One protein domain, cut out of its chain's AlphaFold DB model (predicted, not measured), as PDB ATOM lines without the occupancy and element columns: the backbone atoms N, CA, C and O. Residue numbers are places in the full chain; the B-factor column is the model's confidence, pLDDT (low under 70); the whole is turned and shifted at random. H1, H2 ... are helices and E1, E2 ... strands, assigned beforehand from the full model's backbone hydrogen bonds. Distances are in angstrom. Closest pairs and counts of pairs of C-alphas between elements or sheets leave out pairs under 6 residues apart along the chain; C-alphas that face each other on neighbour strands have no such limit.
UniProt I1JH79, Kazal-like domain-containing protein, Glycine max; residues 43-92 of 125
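This is residues 43 to 92 of the 125 residues of the protein "Kazal-like domain-containing protein" of Glycine max (UniProt I1JH79). With little regular structure, this is a loop-rich fold: the short helix H1 packs with its residues 73 to 78 on a small two-stranded sheet, E1 and E2, and a long loop, residues 43 to 61, swings wide round H1. The 50 printed residues run E1, H1, E2, an antiparallel sheet and a mixed class, with only 14 residues in named elements. The whole is compact, with a radius of gyration of the C-alphas of 9.8 A and spans of 31 by 22 by 15 A.

E1, residues 62 to 64, and E2, residues 84 to 87, are antiparallel at 158 degrees; N 63 and O 86 are 2.9 A apart, within hydrogen-bond range. Residues 62 to 63 also pair antiparallel with residues 69 to 70. The closest C-alphas of E1 and H1, residues 73 to 79, are those of Val 62 and Gly 73, 5.2 A apart. In H1 every O i to N i+4 pair is within hydrogen-bond range.

E1 begins at C-alpha 62 (153.671, 139.338, 163.686) and measures 6.4 A, H1 10.3 A. E2, 7.4 A, ends at C-alpha 87 (153.595, 136.293, 160.198).

The C-alphas farthest apart, of Leu 50 and Val 92, are 31.5 A apart. The printed part has no cut, and neither link is long. Residues 46 to 50 have pLDDT under 70.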
ATOM      1  N   LEU A  43     148.573 130.296 164.239       71.65
ATOM      2  CA  LEU A  43     149.929 130.406 163.669       71.65
ATOM      3  C   LEU A  43     150.998 130.300 164.762       71.65
ATOM      4  O   LEU A  43     152.065 129.718 164.582       71.65
ATOM      5  N   CYS A  44     150.656 130.832 165.931       79.82
ATOM      6  CA  CYS A  44     151.365 130.637 167.174       79.82
ATOM      7  C   CYS A  44     150.767 129.453 167.935       79.82
ATOM      8  O   CYS A  44     149.580 129.461 168.262       79.82
ATOM      9  N   GLY A  45     151.591 128.461 168.280       73.38
ATOM     10  CA  GLY A  45     151.173 127.409 169.206       73.38
ATOM     11  C   GLY A  45     150.609 128.015 170.496       73.38
ATOM     12  O   GLY A  45     151.139 129.006 171.003       73.38
ATOM     13  N   LYS A  46     149.521 127.437 171.024       65.70
ATOM     14  CA  LYS A  46     148.835 127.904 172.242       65.70
ATOM     15  C   LYS A  46     149.674 127.636 173.498       65.70
ATOM     16  O   LYS A  46     149.306 126.840 174.357       65.70
ATOM     17  N   THR A  47     150.817 128.293 173.624       62.59
ATOM     18  CA  THR A  47     151.603 128.321 174.853       62.59
ATOM     19  C   THR A  47     151.336 129.655 175.522       62.59
ATOM     20  O   THR A  47     151.920 130.667 175.157       62.59
ATOM     21  N   MET A  48     150.405 129.665 176.475       62.86
ATOM     22  CA  MET A  48     150.115 130.847 177.282       62.86
ATOM     23  C   MET A  48     151.323 131.105 178.200       62.86
ATOM     24  O   MET A  48     151.608 130.267 179.062       62.86
ATOM     25  N   PRO A  49     152.087 132.193 178.003       64.82
ATOM     26  CA  PRO A  49     153.281 132.432 178.799       64.82
ATOM     27  C   PRO A  49     152.888 132.773 180.247       64.82
ATOM     28  O   PRO A  49     151.989 133.572 180.488       64.82
ATOM     29  N   LEU A  50     153.576 132.170 181.227       66.78
ATOM     30  CA  LEU A  50     153.308 132.356 182.668       66.78
ATOM     31  C   LEU A  50     153.579 133.796 183.152       66.78
ATOM     32  O   LEU A  50     153.169 134.196 184.238       66.78
ATOM     33  N   SER A  51     154.336 134.557 182.363       78.57
ATOM     34  CA  SER A  51     154.721 135.938 182.627       78.57
ATOM     35  C   SER A  51     154.907 136.666 181.299       78.57
ATOM     36  O   SER A  51     155.295 136.044 180.311       78.57
ATOM     37  N   CYS A  52     154.660 137.977 181.291       83.13
ATOM     38  CA  CYS A  52     154.710 138.803 180.083       83.13
ATOM     39  C   CYS A  52     155.869 139.818 180.035       83.13
ATOM     40  O   CYS A  52     155.628 141.015 179.877       83.13
ATOM     41  N   PRO A  53     157.147 139.401 180.138       78.16
ATOM     42  CA  PRO A  53     158.270 140.242 179.756       78.16
ATOM     43  C   PRO A  53     158.540 140.078 178.252       78.16
ATOM     44  O   PRO A  53     159.526 139.458 177.859       78.16
ATOM     45  N   ALA A  54     157.674 140.617 177.393       73.53
ATOM     46  CA  ALA A  54     157.850 140.552 175.939       73.53
ATOM     47  C   ALA A  54     158.940 141.530 175.458       73.53
ATOM     48  O   ALA A  54     158.677 142.514 174.777       73.53
ATOM     49  N   LYS A  55     160.185 141.293 175.879       83.15
ATOM     50  CA  LYS A  55     161.370 141.980 175.367       83.15
ATOM     51  C   LYS A  55     162.175 141.000 174.530       83.15
ATOM     52  O   LYS A  55     162.657 139.991 175.037       83.15
ATOM     53  N   CYS A  56     162.351 141.329 173.263       88.57
ATOM     54  CA  CYS A  56     163.161 140.586 172.315       88.57
ATOM     55  C   CYS A  56     164.350 141.449 171.884       88.57
ATOM     56  O   CYS A  56     164.238 142.663 171.731       88.57
ATOM     57  N   PHE A  57     165.509 140.818 171.694       92.32
ATOM     58  CA  PHE A  57     166.692 141.492 171.143       92.32
ATOM     59  C   PHE A  57     166.652 141.581 169.616       92.32
ATOM     60  O   PHE A  57     167.253 142.474 169.024       92.32
ATOM     61  N   ARG A  58     165.956 140.636 168.979       93.28
ATOM     62  CA  ARG A  58     165.720 140.598 167.540       93.28
ATOM     63  C   ARG A  58     164.229 140.777 167.304       93.28
ATOM     64  O   ARG A  58     163.442 140.053 167.903       93.28
ATOM     65  N   ALA A  59     163.889 141.719 166.430       92.44
ATOM     66  CA  ALA A  59     162.523 141.894 165.968       92.44
ATOM     67  C   ALA A  59     162.068 140.641 165.209       92.44
ATOM     68  O   ALA A  59     162.757 140.180 164.296       92.44
ATOM     69  N   ASP A  60     160.915 140.129 165.606       94.28
ATOM     70  CA  ASP A  60     160.186 139.041 164.970       94.28
ATOM     71  C   ASP A  60     158.728 139.508 164.810       94.28
ATOM     72  O   ASP A  60     157.898 139.266 165.683       94.28
ATOM     73  N   PRO A  61     158.430 140.328 163.789       94.33
ATOM     74  CA  PRO A  61     157.137 140.980 163.666       94.33
ATOM     75  C   PRO A  61     156.035 139.973 163.319       94.33
ATOM     76  O   PRO A  61     156.184 139.170 162.397       94.33
ATOM     77  N   VAL A  62     154.905 140.061 164.012       94.15
ATOM     78  CA  VAL A  62     153.671 139.338 163.686       94.15
ATOM     79  C   VAL A  62     152.491 140.295 163.663       94.15
ATOM     80  O   VAL A  62     152.432 141.249 164.441       94.15
ATOM     81  N   CYS A  63     151.538 140.032 162.777       93.38
ATOM     82  CA  CYS A  63     150.327 140.816 162.670       93.38
ATOM     83  C   CYS A  63     149.219 140.174 163.498       93.38
ATOM     84  O   CYS A  63     148.820 139.037 163.229       93.38
ATOM     85  N   GLY A  64     148.730 140.899 164.501       92.11
ATOM     86  CA  GLY A  64     147.559 140.509 165.272       92.11
ATOM     87  C   GLY A  64     146.272 140.606 164.459       92.11
ATOM     88  O   GLY A  64     146.166 141.371 163.500       92.11
ATOM     89  N   ALA A  65     145.258 139.849 164.869       89.21
ATOM     90  CA  ALA A  65     143.899 139.951 164.343       89.21
ATOM     91  C   ALA A  65     143.244 141.317 164.634       89.21
ATOM     92  O   ALA A  65     142.242 141.663 164.016       89.21
ATOM     93  N   ASP A  66     143.822 142.104 165.544       90.51
ATOM     94  CA  ASP A  66     143.460 143.493 165.835       90.51
ATOM     95  C   ASP A  66     144.100 144.513 164.870       90.51
ATOM     96  O   ASP A  66     143.854 145.713 164.986       90.51
ATOM     97  N   GLY A  67     144.923 144.058 163.917       89.54
ATOM     98  CA  GLY A  67     145.649 144.917 162.981       89.54
ATOM     99  C   GLY A  67     146.870 145.612 163.592       89.54
ATOM    100  O   GLY A  67     147.465 146.478 162.944       89.54
ATOM    101  N   VAL A  68     147.274 145.243 164.811       90.51
ATOM    102  CA  VAL A  68     148.480 145.758 165.462       90.51
ATOM    103  C   VAL A  68     149.657 144.830 165.169       90.51
ATOM    104  O   VAL A  68     149.562 143.605 165.231       90.51
ATOM    105  N   THR A  69     150.804 145.425 164.833       92.28
ATOM    106  CA  THR A  69     152.050 144.664 164.677       92.28
ATOM    107  C   THR A  69     152.734 144.496 166.028       92.28
ATOM    108  O   THR A  69     153.137 145.482 166.647       92.28
ATOM    109  N   TYR A  70     152.917 143.246 166.441       92.07
ATOM    110  CA  TYR A  70     153.701 142.854 167.608       92.07
ATOM    111  C   TYR A  70     155.131 142.554 167.178       92.07
ATOM    112  O   TYR A  70     155.346 141.776 166.255       92.07
ATOM    113  N   TRP A  71     156.118 143.167 167.823       93.45
ATOM    114  CA  TRP A  71     157.514 143.168 167.369       93.45
ATOM    115  C   TRP A  71     158.347 142.026 167.946       93.45
ATOM    116  O   TRP A  71     159.398 141.697 167.398       93.45
ATOM    117  N   CYS A  72     157.888 141.429 169.042       93.21
ATOM    118  CA  CYS A  72     158.496 140.289 169.715       93.21
ATOM    119  C   CYS A  72     157.732 138.983 169.475       93.21
ATOM    120  O   CYS A  72     157.774 138.062 170.297       93.21
ATOM    121  N   GLY A  73     157.055 138.903 168.335       91.41
ATOM    122  CA  GLY A  73     156.448 137.691 167.818       91.41
ATOM    123  C   GLY A  73     155.239 137.218 168.609       91.41
ATOM    124  O   GLY A  73     154.565 137.966 169.322       91.41
ATOM    125  N   CYS A  74     154.984 135.921 168.487       90.92
ATOM    126  CA  CYS A  74     153.856 135.227 169.100       90.92
ATOM    127  C   CYS A  74     153.725 135.436 170.613       90.92
ATOM    128  O   CYS A  74     152.613 135.476 171.129       90.92
ATOM    129  N   ALA A  75     154.845 135.548 171.334       88.72
ATOM    130  CA  ALA A  75     154.830 135.705 172.786       88.72
ATOM    131  C   ALA A  75     154.245 137.059 173.208       88.72
ATOM    132  O   ALA A  75     153.519 137.134 174.197       88.72
ATOM    133  N   GLU A  76     154.533 138.120 172.451       91.53
ATOM    134  CA  GLU A  76     153.987 139.451 172.710       91.53
ATOM    135  C   GLU A  76     152.496 139.517 172.366       91.53
ATOM    136  O   GLU A  76     151.705 139.975 173.190       91.53
ATOM    137  N   ALA A  77     152.103 138.967 171.213       91.58
ATOM    138  CA  ALA A  77     150.699 138.875 170.810       91.58
ATOM    139  C   ALA A  77     149.865 138.057 171.818       91.58
ATOM    140  O   ALA A  77     148.822 138.510 172.290       91.58
ATOM    141  N   ALA A  78     150.375 136.897 172.251       88.78
ATOM    142  CA  ALA A  78     149.733 136.064 173.268       88.78
ATOM    143  C   ALA A  78     149.599 136.785 174.618       88.78
ATOM    144  O   ALA A  78     148.596 136.617 175.309       88.78
ATOM    145  N   CYS A  79     150.575 137.618 174.983       90.45
ATOM    146  CA  CYS A  79     150.519 138.448 176.185       90.45
ATOM    147  C   CYS A  79     149.480 139.568 176.109       90.45
ATOM    148  O   CYS A  79     148.901 139.924 177.133       90.45
ATOM    149  N   ALA A  80     149.215 140.098 174.915       90.13
ATOM    150  CA  ALA A  80     148.106 141.015 174.676       90.13
ATOM    151  C   ALA A  80     146.747 140.297 174.572       90.13
ATOM    152  O   ALA A  80     145.713 140.958 174.505       90.13
ATOM    153  N   GLY A  81     146.730 138.958 174.566       89.68
ATOM    154  CA  GLY A  81     145.520 138.171 174.336       89.68
ATOM    155  C   GLY A  81     145.006 138.265 172.900       89.68
ATOM    156  O   GLY A  81     143.823 138.031 172.667       89.68
ATOM    157  N   VAL A  82     145.874 138.618 171.949       90.31
ATOM    158  CA  VAL A  82     145.528 138.781 170.538       90.31
ATOM    159  C   VAL A  82     146.034 137.588 169.739       90.31
ATOM    160  O   VAL A  82     147.196 137.189 169.833       90.31
ATOM    161  N   GLU A  83     145.141 137.003 168.944       90.15
ATOM    162  CA  GLU A  83     145.498 135.940 168.011       90.15
ATOM    163  C   GLU A  83     146.286 136.516 166.834       90.15
ATOM    164  O   GLU A  83     145.963 137.580 166.310       90.15
ATOM    165  N   VAL A  84     147.334 135.815 166.407       91.27
ATOM    166  CA  VAL A  84     148.129 136.226 165.246       91.27
ATOM    167  C   VAL A  84     147.398 135.822 163.972       91.27
ATOM    168  O   VAL A  84     147.104 134.645 163.776       91.27
ATOM    169  N   ALA A  85     147.141 136.799 163.105       90.39
ATOM    170  CA  ALA A  85     146.507 136.615 161.804       90.39
ATOM    171  C   ALA A  85     147.519 136.266 160.701       90.39
ATOM    172  O   ALA A  85     147.193 135.518 159.782       90.39
ATOM    173  N   LYS A  86     148.749 136.798 160.777       89.48
ATOM    174  CA  LYS A  86     149.804 136.585 159.769       89.48
ATOM    175  C   LYS A  86     151.196 136.780 160.378       89.48
ATOM    176  O   LYS A  86     151.388 137.642 161.231       89.48
ATOM    177  N   PHE A  87     152.183 136.014 159.908       91.26
ATOM    178  CA  PHE A  87     153.595 136.293 160.198       91.26
ATOM    179  C   PHE A  87     154.086 137.502 159.390       91.26
ATOM    180  O   PHE A  87     153.810 137.609 158.195       91.26
ATOM    181  N   GLY A  88     154.847 138.391 160.023       93.21
ATOM    182  CA  GLY A  88     155.277 139.661 159.443       93.21
ATOM    183  C   GLY A  88     154.441 140.851 159.913       93.21
ATOM    184  O   GLY A  88     153.643 140.764 160.841       93.21
ATOM    185  N   PHE A  89     154.654 141.996 159.272       91.98
ATOM    186  CA  PHE A  89     153.969 143.248 159.593       91.98
ATOM    187  C   PHE A  89     152.493 143.207 159.196       91.98
ATOM    188  O   PHE A  89     152.121 142.545 158.224       91.98
ATOM    189  N   CYS A  90     151.666 143.975 159.903       90.34
ATOM    190  CA  CYS A  90     150.319 144.252 159.425       90.34
ATOM    191  C   CYS A  90     150.354 145.159 158.198       90.34
ATOM    192  O   CYS A  90     151.125 146.120 158.129       90.34
ATOM    193  N   GLU A  91     149.485 144.863 157.237       84.39
ATOM    194  CA  GLU A  91     149.256 145.730 156.090       84.39
ATOM    195  C   GLU A  91     148.607 147.030 156.564       84.39
ATOM    196  O   GLU A  91     147.519 147.048 157.147       84.39
ATOM    197  N   VAL A  92     149.300 148.136 156.304       72.15
ATOM    198  CA  VAL A  92     148.818 149.489 156.573       72.15
ATOM    199  C   VAL A  92     147.773 149.832 155.510       72.15
ATOM    200  O   VAL A  92     148.068 150.525 154.543       72.15
TER     201      VAL A  92